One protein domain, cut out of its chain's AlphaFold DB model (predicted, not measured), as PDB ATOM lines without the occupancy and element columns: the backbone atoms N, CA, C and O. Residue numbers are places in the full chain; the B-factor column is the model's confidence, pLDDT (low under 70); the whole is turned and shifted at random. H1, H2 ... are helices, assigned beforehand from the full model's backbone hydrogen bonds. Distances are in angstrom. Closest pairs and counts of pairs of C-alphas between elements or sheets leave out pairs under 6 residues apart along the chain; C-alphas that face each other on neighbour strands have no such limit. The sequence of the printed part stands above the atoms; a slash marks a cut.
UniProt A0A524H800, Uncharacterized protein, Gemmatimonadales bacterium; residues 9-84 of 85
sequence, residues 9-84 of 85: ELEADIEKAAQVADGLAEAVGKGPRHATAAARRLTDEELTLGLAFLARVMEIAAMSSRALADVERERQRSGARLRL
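Overview. This is residues 9 to 84 of the 85 residues of an uncharacterized protein of Gemmatimonadales bacterium (UniProt A0A524H800). One very long helix, H3, crosses the middle of the helix H1 near its own first end and then runs on alone, so that residues 55 to 84 stick out as a long arm. The short helix H2 folds back along the last part of H1, and this helical hairpin with the first part of H3 makes a small body at one end of the arm. The printed part has 76 residues with three named helices, in the order H1, H2, H3, and no named strand; the class is all helix. The whole is extended, with a radius of gyration of the C-alphas of 19.4 A, and flat, spanning 62 by 33 by 13 A.

Arrangement. H3, residues 44 to 83, touches H1, residues 9 to 29, about perpendicular at 82 degrees. H3 touches H1 with residues 46 to 54 alone, and H1 touches H3 with residues 13 to 21 alone; the closest C-alphas of the two, those of Ala 17 and Gly 50, are 4.5 A apart. H2, residues 32 to 39, touches H1 at residues 23 to 28 alone, with the C-alphas of Ala 27 and Ala 35 closest at 4.6 A. H1 and H2 are a helical hairpin, at a shallow tilt of 19 degrees, opposite ways. H2 and H3 are close but not clearly touching: their closest C-alphas, of Ala 39 and Leu 47, are 8.0 A apart. In H1, H2 and H3 every O i to N i+4 pair is within hydrogen-bond range.

Along the chain. H3 measures 58.7 A from C-alpha 44 at (-27.865, 2.654, 7.274) to C-alpha 83 at (-69.446, -33.172, 28.048). H1 measures 30.3 A and begins at C-alpha 9, (-22.942, -3.513, 22.769). H2 measures 10.4 A.

Size, cuts and confidence. The C-alphas farthest apart, of Arg 41 and Leu 84, are 62.4 A apart. Residues 55 to 84, of which 55 to 83 belong to H3, stand free; the body without them spans 33 by 17 by 13 A. The links H1 to H2 and H2 to H3 are tight, and the printed part has no cut. Mean pLDDT of the printed part is 90.9; residues 81 to 84 are under 70.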
ATOM      1  N   GLU A   9     -22.748  -3.974  24.149       79.88
ATOM      2  CA  GLU A   9     -22.942  -3.513  22.769       79.88
ATOM      3  C   GLU A   9     -24.278  -4.037  22.238       79.88
ATOM      4  O   GLU A   9     -25.061  -3.280  21.677       79.88
ATOM      5  N   LEU A  10     -24.598  -5.299  22.540       82.69
ATOM      6  CA  LEU A  10     -25.884  -5.896  22.185       82.69
ATOM      7  C   LEU A  10     -27.075  -5.169  22.833       82.69
ATOM      8  O   LEU A  10     -28.100  -4.974  22.185       82.69
ATOM      9  N   GLU A  11     -26.967  -4.784  24.106       88.12
ATOM     10  CA  GLU A  11     -28.031  -4.050  24.802       88.12
ATOM     11  C   GLU A  11     -28.255  -2.658  24.190       88.12
ATOM     12  O   GLU A  11     -29.398  -2.283  23.924       88.12
ATOM     13  N   ALA A  12     -27.171  -1.940  23.879       88.94
ATOM     14  CA  ALA A  12     -27.237  -0.643  23.209       88.94
ATOM     15  C   ALA A  12     -27.853  -0.746  21.802       88.94
ATOM     16  O   ALA A  12     -28.680   0.085  21.425       88.94
ATOM     17  N   ASP A  13     -27.503  -1.787  21.045       90.56
ATOM     18  CA  ASP A  13     -28.065  -2.047  19.718       90.56
ATOM     19  C   ASP A  13     -29.569  -2.334  19.780       90.56
ATOM     20  O   ASP A  13     -30.333  -1.840  18.948       90.56
ATOM     21  N   ILE A  14     -30.016  -3.099  20.783       88.81
ATOM     22  CA  ILE A  14     -31.440  -3.377  21.009       88.81
ATOM     23  C   ILE A  14     -32.187  -2.092  21.369       88.81
ATOM     24  O   ILE A  14     -33.259  -1.839  20.815       88.81
ATOM     25  N   GLU A  15     -31.636  -1.275  22.268       91.12
ATOM     26  CA  GLU A  15     -32.246  -0.003  22.657       91.12
ATOM     27  C   GLU A  15     -32.365   0.940  21.453       91.12
ATOM     28  O   GLU A  15     -33.442   1.479  21.183       91.12
ATOM     29  N   LYS A  16     -31.293   1.067  20.662       93.38
ATOM     30  CA  LYS A  16     -31.281   1.863  19.431       93.38
ATOM     31  C   LYS A  16     -32.304   1.345  18.419       93.38
ATOM     32  O   LYS A  16     -33.053   2.133  17.844       93.38
ATOM     33  N   ALA A  17     -32.401   0.030  18.229       92.19
ATOM     34  CA  ALA A  17     -33.378  -0.566  17.324       92.19
ATOM     35  C   ALA A  17     -34.831  -0.303  17.759       92.19
ATOM     36  O   ALA A  17     -35.680   0.001  16.917       92.19
ATOM     37  N   ALA A  18     -35.112  -0.386  19.062       90.81
ATOM     38  CA  ALA A  18     -36.429  -0.090  19.620       90.81
ATOM     39  C   ALA A  18     -36.802   1.387  19.424       90.81
ATOM     40  O   ALA A  18     -37.891   1.681  18.932       90.81
ATOM     41  N   GLN A  19     -35.874   2.310  19.694       92.19
ATOM     42  CA  GLN A  19     -36.076   3.745  19.459       92.19
ATOM     43  C   GLN A  19     -36.379   4.052  17.985       92.19
ATOM     44  O   GLN A  19     -37.283   4.835  17.679       92.19
ATOM     45  N   VAL A  20     -35.660   3.410  17.057       94.19
ATOM     46  CA  VAL A  20     -35.916   3.533  15.613       94.19
ATOM     47  C   VAL A  20     -37.314   3.021  15.259       94.19
ATOM     48  O   VAL A  20     -38.049   3.693  14.528       94.19
ATOM     49  N   ALA A  21     -37.700   1.854  15.778       90.75
ATOM     50  CA  ALA A  21     -39.010   1.265  15.528       90.75
ATOM     51  C   ALA A  21     -40.150   2.156  16.050       90.75
ATOM     52  O   ALA A  21     -41.109   2.402  15.314       90.75
ATOM     53  N   ASP A  22     -40.019   2.698  17.261       91.50
ATOM     54  CA  ASP A  22     -41.007   3.596  17.868       91.50
ATOM     55  C   ASP A  22     -41.144   4.905  17.082       91.50
ATOM     56  O   ASP A  22     -42.256   5.323  16.748       91.50
ATOM     57  N   GLY A  23     -40.022   5.526  16.703       93.00
ATOM     58  CA  GLY A  23     -40.033   6.753  15.905       93.00
ATOM     59  C   GLY A  23     -40.680   6.557  14.530       93.00
ATOM     60  O   GLY A  23     -41.448   7.407  14.063       93.00
ATOM     61  N   LEU A  24     -40.424   5.415  13.883       92.06
ATOM     62  CA  LEU A  24     -41.091   5.050  12.634       92.06
ATOM     63  C   LEU A  24     -42.585   4.779  12.844       92.06
ATOM     64  O   LEU A  24     -43.393   5.256  12.045       92.06
ATOM     65  N   ALA A  25     -42.971   4.068  13.905       91.56
ATOM     66  CA  ALA A  25     -44.370   3.785  14.222       91.56
ATOM     67  C   ALA A  25     -45.171   5.076  14.467       91.56
ATOM     68  O   ALA A  25     -46.262   5.247  13.912       91.56
ATOM     69  N   GLU A  26     -44.603   6.031  15.207       95.25
ATOM     70  CA  GLU A  26     -45.205   7.348  15.420       95.25
ATOM     71  C   GLU A  26     -45.362   8.114  14.094       95.25
ATOM     72  O   GLU A  26     -46.415   8.696  13.811       95.25
ATOM     73  N   ALA A  27     -44.333   8.094  13.243       95.25
ATOM     74  CA  ALA A  27     -44.365   8.756  11.943       95.25
ATOM     75  C   ALA A  27     -45.395   8.129  10.987       95.25
ATOM     76  O   ALA A  27     -46.080   8.857  10.266       95.25
ATOM     77  N   VAL A  28     -45.553   6.802  11.012       93.81
ATOM     78  CA  VAL A  28     -46.605   6.078  10.280       93.81
ATOM     79  C   VAL A  28     -47.992   6.495  10.767       93.81
ATOM     80  O   VAL A  28     -48.857   6.763   9.932       93.81
ATOM     81  N   GLY A  29     -48.187   6.657  12.080       94.50
ATOM     82  CA  GLY A  29     -49.435   7.176  12.655       94.50
ATOM     83  C   GLY A  29     -49.816   8.576  12.146       94.50
ATOM     84  O   GLY A  29     -50.996   8.906  12.059       94.50
ATOM     85  N   LYS A  30     -48.827   9.379  11.729       95.94
ATOM     86  CA  LYS A  30     -49.007  10.718  11.126       95.94
ATOM     87  C   LYS A  30     -49.150  10.689   9.596       95.94
ATOM     88  O   LYS A  30     -49.299  11.741   8.965       95.94
ATOM     89  N   GLY A  31     -49.098   9.513   8.976       96.25
ATOM     90  CA  GLY A  31     -49.321   9.298   7.548       96.25
ATOM     91  C   GLY A  31     -48.051   9.105   6.703       96.25
ATOM     92  O   GLY A  31     -46.925   9.344   7.144       96.25
ATOM     93  N   PRO A  32     -48.215   8.710   5.426       93.62
ATOM     94  CA  PRO A  32     -47.134   8.158   4.601       93.62
ATOM     95  C   PRO A  32     -45.993   9.145   4.314       93.62
ATOM     96  O   PRO A  32     -44.835   8.743   4.185       93.62
ATOM     97  N   ARG A  33     -46.286  10.452   4.245       95.81
ATOM     98  CA  ARG A  33     -45.260  11.491   4.048       95.81
ATOM     99  C   ARG A  33     -44.352  11.635   5.269       95.81
ATOM    100  O   ARG A  33     -43.143  11.765   5.100       95.81
ATOM    101  N   HIS A  34     -44.922  11.579   6.473       95.50
ATOM    102  CA  HIS A  34     -44.164  11.641   7.721       95.50
ATOM    103  C   HIS A  34     -43.313  10.385   7.901       95.50
ATOM    104  O   HIS A  34     -42.128  10.512   8.191       95.50
ATOM    105  N   ALA A  35     -43.870   9.204   7.618       92.56
ATOM    106  CA  ALA A  35     -43.119   7.948   7.613       92.56
ATOM    107  C   ALA A  35     -41.916   7.996   6.658       92.56
ATOM    108  O   ALA A  35     -40.796   7.677   7.043       92.56
ATOM    109  N   THR A  36     -42.125   8.478   5.428       93.31
ATOM    110  CA  THR A  36     -41.043   8.619   4.440       93.31
ATOM    111  C   THR A  36     -39.977   9.611   4.908       93.31
ATOM    112  O   THR A  36     -38.784   9.362   4.751       93.31
ATOM    113  N   ALA A  37     -40.387  10.744   5.483       95.12
ATOM    114  CA  ALA A  37     -39.458  11.744   6.000       95.12
ATOM    115  C   ALA A  37     -38.656  11.231   7.206       95.12
ATOM    116  O   ALA A  37     -37.473  11.538   7.302       95.12
ATOM    117  N   ALA A  38     -39.278  10.447   8.090       93.69
ATOM    118  CA  ALA A  38     -38.610   9.806   9.218       93.69
ATOM    119  C   ALA A  38     -37.602   8.753   8.742       93.69
ATOM    120  O   ALA A  38     -36.439   8.823   9.116       93.69
ATOM    121  N   ALA A  39     -38.006   7.862   7.830       91.31
ATOM    122  CA  ALA A  39     -37.123   6.841   7.269       91.31
ATOM    123  C   ALA A  39     -35.888   7.442   6.577       91.31
ATOM    124  O   ALA A  39     -34.789   6.925   6.717       91.31
ATOM    125  N   ARG A  40     -36.042   8.579   5.883       94.75
ATOM    126  CA  ARG A  40     -34.927   9.292   5.232       94.75
ATOM    127  C   ARG A  40     -33.916   9.918   6.193       94.75
ATOM    128  O   ARG A  40     -32.869  10.359   5.734       94.75
ATOM    129  N   ARG A  41     -34.246  10.047   7.479       94.44
ATOM    130  CA  ARG A  41     -33.345  10.605   8.501       94.44
ATOM    131  C   ARG A  41     -32.523   9.534   9.208       94.44
ATOM    132  O   ARG A  41     -31.614   9.900   9.941       94.44
ATOM    133  N   LEU A  42     -32.856   8.263   9.002       94.75
ATOM    134  CA  LEU A  42     -32.130   7.146   9.584       94.75
ATOM    135  C   LEU A  42     -30.834   6.904   8.817       94.75
ATOM    136  O   LEU A  42     -30.780   7.014   7.591       94.75
ATOM    137  N   THR A  43     -29.802   6.549   9.561       95.44
ATOM    138  CA  THR A  43     -28.556   6.001   9.032       95.44
ATOM    139  C   THR A  43     -28.752   4.554   8.566       95.44
ATOM    140  O   THR A  43     -29.698   3.873   8.970       95.44
ATOM    141  N   ASP A  44     -27.833   4.051   7.738       93.38
ATOM    142  CA  ASP A  44     -27.865   2.654   7.274       93.38
ATOM    143  C   ASP A  44     -27.789   1.650   8.438       93.38
ATOM    144  O   ASP A  44     -28.423   0.591   8.409       93.38
ATOM    145  N   GLU A  45     -27.046   2.000   9.490       93.00
ATOM    146  CA  GLU A  45     -26.946   1.213  10.719       93.00
ATOM    147  C   GLU A  45     -28.295   1.151  11.449       93.00
ATOM    148  O   GLU A  45     -28.774   0.068  11.776       93.00
ATOM    149  N   GLU A  46     -28.954   2.295  11.643       93.31
ATOM    150  CA  GLU A  46     -30.272   2.370  12.286       93.31
ATOM    151  C   GLU A  46     -31.341   1.608  11.506       93.31
ATOM    152  O   GLU A  46     -32.157   0.904  12.102       93.31
ATOM    153  N   LEU A  47     -31.325   1.701  10.174       89.75
ATOM    154  CA  LEU A  47     -32.217   0.919   9.319       89.75
ATOM    155  C   LEU A  47     -31.972  -0.583   9.481       89.75
ATOM    156  O   LEU A  47     -32.927  -1.350   9.602       89.75
ATOM    157  N   THR A  48     -30.709  -1.004   9.512       92.12
ATOM    158  CA  THR A  48     -30.340  -2.416   9.676       92.12
ATOM    159  C   THR A  48     -30.796  -2.954  11.032       92.12
ATOM    160  O   THR A  48     -31.451  -3.996  11.091       92.12
ATOM    161  N   LEU A  49     -30.515  -2.218  12.110       91.88
ATOM    162  CA  LEU A  49     -30.935  -2.562  13.467       91.88
ATOM    163  C   LEU A  49     -32.463  -2.610  13.590       91.88
ATOM    164  O   LEU A  49     -33.014  -3.600  14.075       91.88
ATOM    165  N   GLY A  50     -33.162  -1.593  13.081       88.94
ATOM    166  CA  GLY A  50     -34.624  -1.534  13.098       88.94
ATOM    167  C   GLY A  50     -35.279  -2.688  12.329       88.94
ATOM    168  O   GLY A  50     -36.238  -3.293  12.814       88.94
ATOM    169  N   LEU A  51     -34.745  -3.055  11.158       88.50
ATOM    170  CA  LEU A  51     -35.238  -4.195  10.377       88.50
ATOM    171  C   LEU A  51     -34.975  -5.537  11.071       88.50
ATOM    172  O   LEU A  51     -35.862  -6.395  11.087       88.50
ATOM    173  N   ALA A  52     -33.795  -5.722  11.666       89.69
ATOM    174  CA  ALA A  52     -33.469  -6.926  12.428       89.69
ATOM    175  C   ALA A  52     -34.392  -7.086  13.647       89.69
ATOM    176  O   ALA A  52     -34.927  -8.171  13.894       89.69
ATOM    177  N   PHE A  53     -34.649  -5.990  14.364       89.44
ATOM    178  CA  PHE A  53     -35.589  -5.962  15.479       89.44
ATOM    179  C   PHE A  53     -37.011  -6.318  15.034       89.44
ATOM    180  O   PHE A  53     -37.634  -7.201  15.624       89.44
ATOM    181  N   LEU A  54     -37.509  -5.715  13.948       87.00
ATOM    182  CA  LEU A  54     -38.834  -6.031  13.408       87.00
ATOM    183  C   LEU A  54     -38.957  -7.507  13.007       87.00
ATOM    184  O   LEU A  54     -39.960  -8.149  13.321       87.00
ATOM    185  N   ALA A  55     -37.937  -8.068  12.351       89.62
ATOM    186  CA  ALA A  55     -37.911  -9.485  11.996       89.62
ATOM    187  C   ALA A  55     -38.033 -10.376  13.242       89.62
ATOM    188  O   ALA A  55     -38.823 -11.324  13.254       89.62
ATOM    189  N   ARG A  56     -37.321 -10.027  14.322       91.31
ATOM    190  CA  ARG A  56     -37.389 -10.757  15.591       91.31
ATOM    191  C   ARG A  56     -38.755 -10.632  16.264       91.31
ATOM    192  O   ARG A  56     -39.285 -11.632  16.748       91.31
ATOM    193  N   VAL A  57     -39.358  -9.444  16.262       89.69
ATOM    194  CA  VAL A  57     -40.721  -9.231  16.776       89.69
ATOM    195  C   VAL A  57     -41.732 -10.085  16.006       89.69
ATOM    196  O   VAL A  57     -42.567 -10.745  16.622       89.69
ATOM    197  N   MET A  58     -41.632 -10.140  14.675       92.44
ATOM    198  CA  MET A  58     -42.510 -10.963  13.835       92.44
ATOM    199  C   MET A  58     -42.346 -12.461  14.104       92.44
ATOM    200  O   MET A  58     -43.332 -13.198  14.156       92.44
ATOM    201  N   GLU A  59     -41.116 -12.919  14.324       96.06
ATOM    202  CA  GLU A  59     -40.838 -14.300  14.716       96.06
ATOM    203  C   GLU A  59     -41.479 -14.640  16.072       96.06
ATOM    204  O   GLU A  59     -42.173 -15.655  16.195       96.06
ATOM    205  N   ILE A  60     -41.308 -13.767  17.072       95.19
ATOM    206  CA  ILE A  60     -41.918 -13.912  18.400       95.19
ATOM    207  C   ILE A  60     -43.442 -13.930  18.290       95.19
ATOM    208  O   ILE A  60     -44.081 -14.808  18.867       95.19
ATOM    209  N   ALA A  61     -44.036 -13.018  17.519       95.00
ATOM    210  CA  ALA A  61     -45.476 -12.976  17.300       95.00
ATOM    211  C   ALA A  61     -45.987 -14.291  16.689       95.00
ATOM    212  O   ALA A  61     -46.947 -14.872  17.195       95.00
ATOM    213  N   ALA A  62     -45.305 -14.818  15.668       95.50
ATOM    214  CA  ALA A  62     -45.670 -16.085  15.037       95.50
ATOM    215  C   ALA A  62     -45.573 -17.280  16.004       95.50
ATOM    216  O   ALA A  62     -46.437 -18.160  15.993       95.50
ATOM    217  N   MET A  63     -44.538 -17.323  16.851       97.06
ATOM    218  CA  MET A  63     -44.407 -18.343  17.897       97.06
ATOM    219  C   MET A  63     -45.532 -18.238  18.928       97.06
ATOM    220  O   MET A  63     -46.176 -19.242  19.234       97.06
ATOM    221  N   SER A  64     -45.815 -17.027  19.405       96.62
ATOM    222  CA  SER A  64     -46.881 -16.756  20.369       96.62
ATOM    223  C   SER A  64     -48.256 -17.143  19.824       96.62
ATOM    224  O   SER A  64     -49.026 -17.801  20.521       96.62
ATOM    225  N   SER A  65     -48.562 -16.830  18.561       96.94
ATOM    226  CA  SER A  65     -49.818 -17.244  17.922       96.94
ATOM    227  C   SER A  65     -49.974 -18.765  17.860       96.94
ATOM    228  O   SER A  65     -51.066 -19.277  18.106       96.94
ATOM    229  N   ARG A  66     -48.893 -19.506  17.573       96.69
ATOM    230  CA  ARG A  66     -48.919 -20.978  17.596       96.69
ATOM    231  C   ARG A  66     -49.180 -21.515  19.001       96.69
ATOM    232  O   ARG A  66     -50.070 -22.343  19.161       96.69
ATOM    233  N   ALA A  67     -48.473 -20.990  20.000       96.88
ATOM    234  CA  ALA A  67     -48.653 -21.389  21.392       96.88
ATOM    235  C   ALA A  67     -50.093 -21.141  21.877       96.88
ATOM    236  O   ALA A  67     -50.703 -22.011  22.497       96.88
ATOM    237  N   LEU A  68     -50.680 -19.990  21.537       97.12
ATOM    238  CA  LEU A  68     -52.078 -19.690  21.857       97.12
ATOM    239  C   LEU A  68     -53.051 -20.649  21.157       97.12
ATOM    240  O   LEU A  68     -54.012 -21.107  21.775       97.12
ATOM    241  N   ALA A  69     -52.791 -21.005  19.897       96.62
ATOM    242  CA  ALA A  69     -53.603 -21.981  19.175       96.62
ATOM    243  C   ALA A  69     -53.512 -23.394  19.782       96.62
ATOM    244  O   ALA A  69     -54.500 -24.128  19.771       96.62
ATOM    245  N   ASP A  70     -52.350 -23.786  20.310       97.00
ATOM    246  CA  ASP A  70     -52.184 -25.049  21.039       97.00
ATOM    247  C   ASP A  70     -53.007 -25.049  22.335       97.00
ATOM    248  O   ASP A  70     -53.747 -26.001  22.589       97.00
ATOM    249  N   VAL A  71     -52.951 -23.957  23.108       96.62
ATOM    250  CA  VAL A  71     -53.745 -23.782  24.337       96.62
ATOM    251  C   VAL A  71     -55.244 -23.849  24.049       96.62
ATOM    252  O   VAL A  71     -55.982 -24.516  24.775       96.62
ATOM    253  N   GLU A  72     -55.709 -23.193  22.987       95.56
ATOM    254  CA  GLU A  72     -57.120 -23.222  22.597       95.56
ATOM    255  C   GLU A  72     -57.571 -24.640  22.214       95.56
ATOM    256  O   GLU A  72     -58.604 -25.122  22.684       95.56
ATOM    257  N   ARG A  73     -56.757 -25.368  21.437       94.62
ATOM    258  CA  ARG A  73     -57.034 -26.771  21.087       94.62
ATOM    259  C   ARG A  73     -57.100 -27.675  22.319       94.62
ATOM    260  O   ARG A  73     -57.976 -28.538  22.394       94.62
ATOM    261  N   GLU A  74     -56.210 -27.479  23.288       94.81
ATOM    262  CA  GLU A  74     -56.203 -28.236  24.545       94.81
ATOM    263  C   GLU A  74     -57.480 -27.985  25.366       94.81
ATOM    264  O   GLU A  74     -58.115 -28.927  25.858       94.81
ATOM    265  N   ARG A  75     -57.912 -26.718  25.453       93.12
ATOM    266  CA  ARG A  75     -59.151 -26.318  26.139       93.12
ATOM    267  C   ARG A  75     -60.386 -26.929  25.485       93.12
ATOM    268  O   ARG A  75     -61.240 -27.463  26.193       93.12
ATOM    269  N   GLN A  76     -60.464 -26.923  24.155       91.69
ATOM    270  CA  GLN A  76     -61.576 -27.532  23.417       91.69
ATOM    271  C   GLN A  76     -61.664 -29.047  23.642       91.69
ATOM    272  O   GLN A  76     -62.752 -29.569  23.882       91.69
ATOM    273  N   ARG A  77     -60.528 -29.761  23.634       89.06
ATOM    274  CA  ARG A  77     -60.491 -31.211  23.905       89.06
ATOM    275  C   ARG A  77     -60.895 -31.545  25.338       89.06
ATOM    276  O   ARG A  77     -61.659 -32.485  25.554       89.06
ATOM    277  N   SER A  78     -60.410 -30.773  26.307       84.62
ATOM    278  CA  SER A  78     -60.755 -30.948  27.722       84.62
ATOM    279  C   SER A  78     -62.236 -30.663  27.984       84.62
ATOM    280  O   SER A  78     -62.910 -31.449  28.649       84.62
ATOM    281  N   GLY A  79     -62.778 -29.596  27.387       81.38
ATOM    282  CA  GLY A  79     -64.206 -29.278  27.443       81.38
ATOM    283  C   GLY A  79     -65.091 -30.324  26.755       81.38
ATOM    284  O   GLY A  79     -66.162 -30.643  27.262       81.38
ATOM    285  N   ALA A  80     -64.642 -30.907  25.640       72.25
ATOM    286  CA  ALA A  80     -65.354 -31.991  24.963       72.25
ATOM    287  C   ALA A  80     -65.389 -33.281  25.800       72.25
ATOM    288  O   ALA A  80     -66.433 -33.920  25.878       72.25
ATOM    289  N   ARG A  81     -64.287 -33.636  26.480       69.50
ATOM    290  CA  ARG A  81     -64.248 -34.788  27.402       69.50
ATOM    291  C   ARG A  81     -65.199 -34.628  28.588       69.50
ATOM    292  O   ARG A  81     -65.842 -35.595  28.967       69.50
ATOM    293  N   LEU A  82     -65.324 -33.420  29.140       68.31
ATOM    294  CA  LEU A  82     -66.249 -33.133  30.245       68.31
ATOM    295  C   LEU A  82     -67.732 -33.203  29.846       68.31
ATOM    296  O   LEU A  82     -68.571 -33.367  30.718       68.31
ATOM    297  N   ARG A  83     -68.064 -33.062  28.556       65.00
ATOM    298  CA  ARG A  83     -69.446 -33.172  28.048       65.00
ATOM    299  C   ARG A  83     -69.872 -34.604  27.705       65.00
ATOM    300  O   ARG A  83     -71.047 -34.821  27.430       65.00
ATOM    301  N   LEU A  84     -68.922 -35.535  27.630       64.88
ATOM    302  CA  LEU A  84     -69.149 -36.938  27.261       64.88
ATOM    303  C   LEU A  84     -69.171 -37.885  28.475       64.88
ATOM    304  O   LEU A  84     -69.414 -39.076  28.293       64.88
TER     305      LEU A  84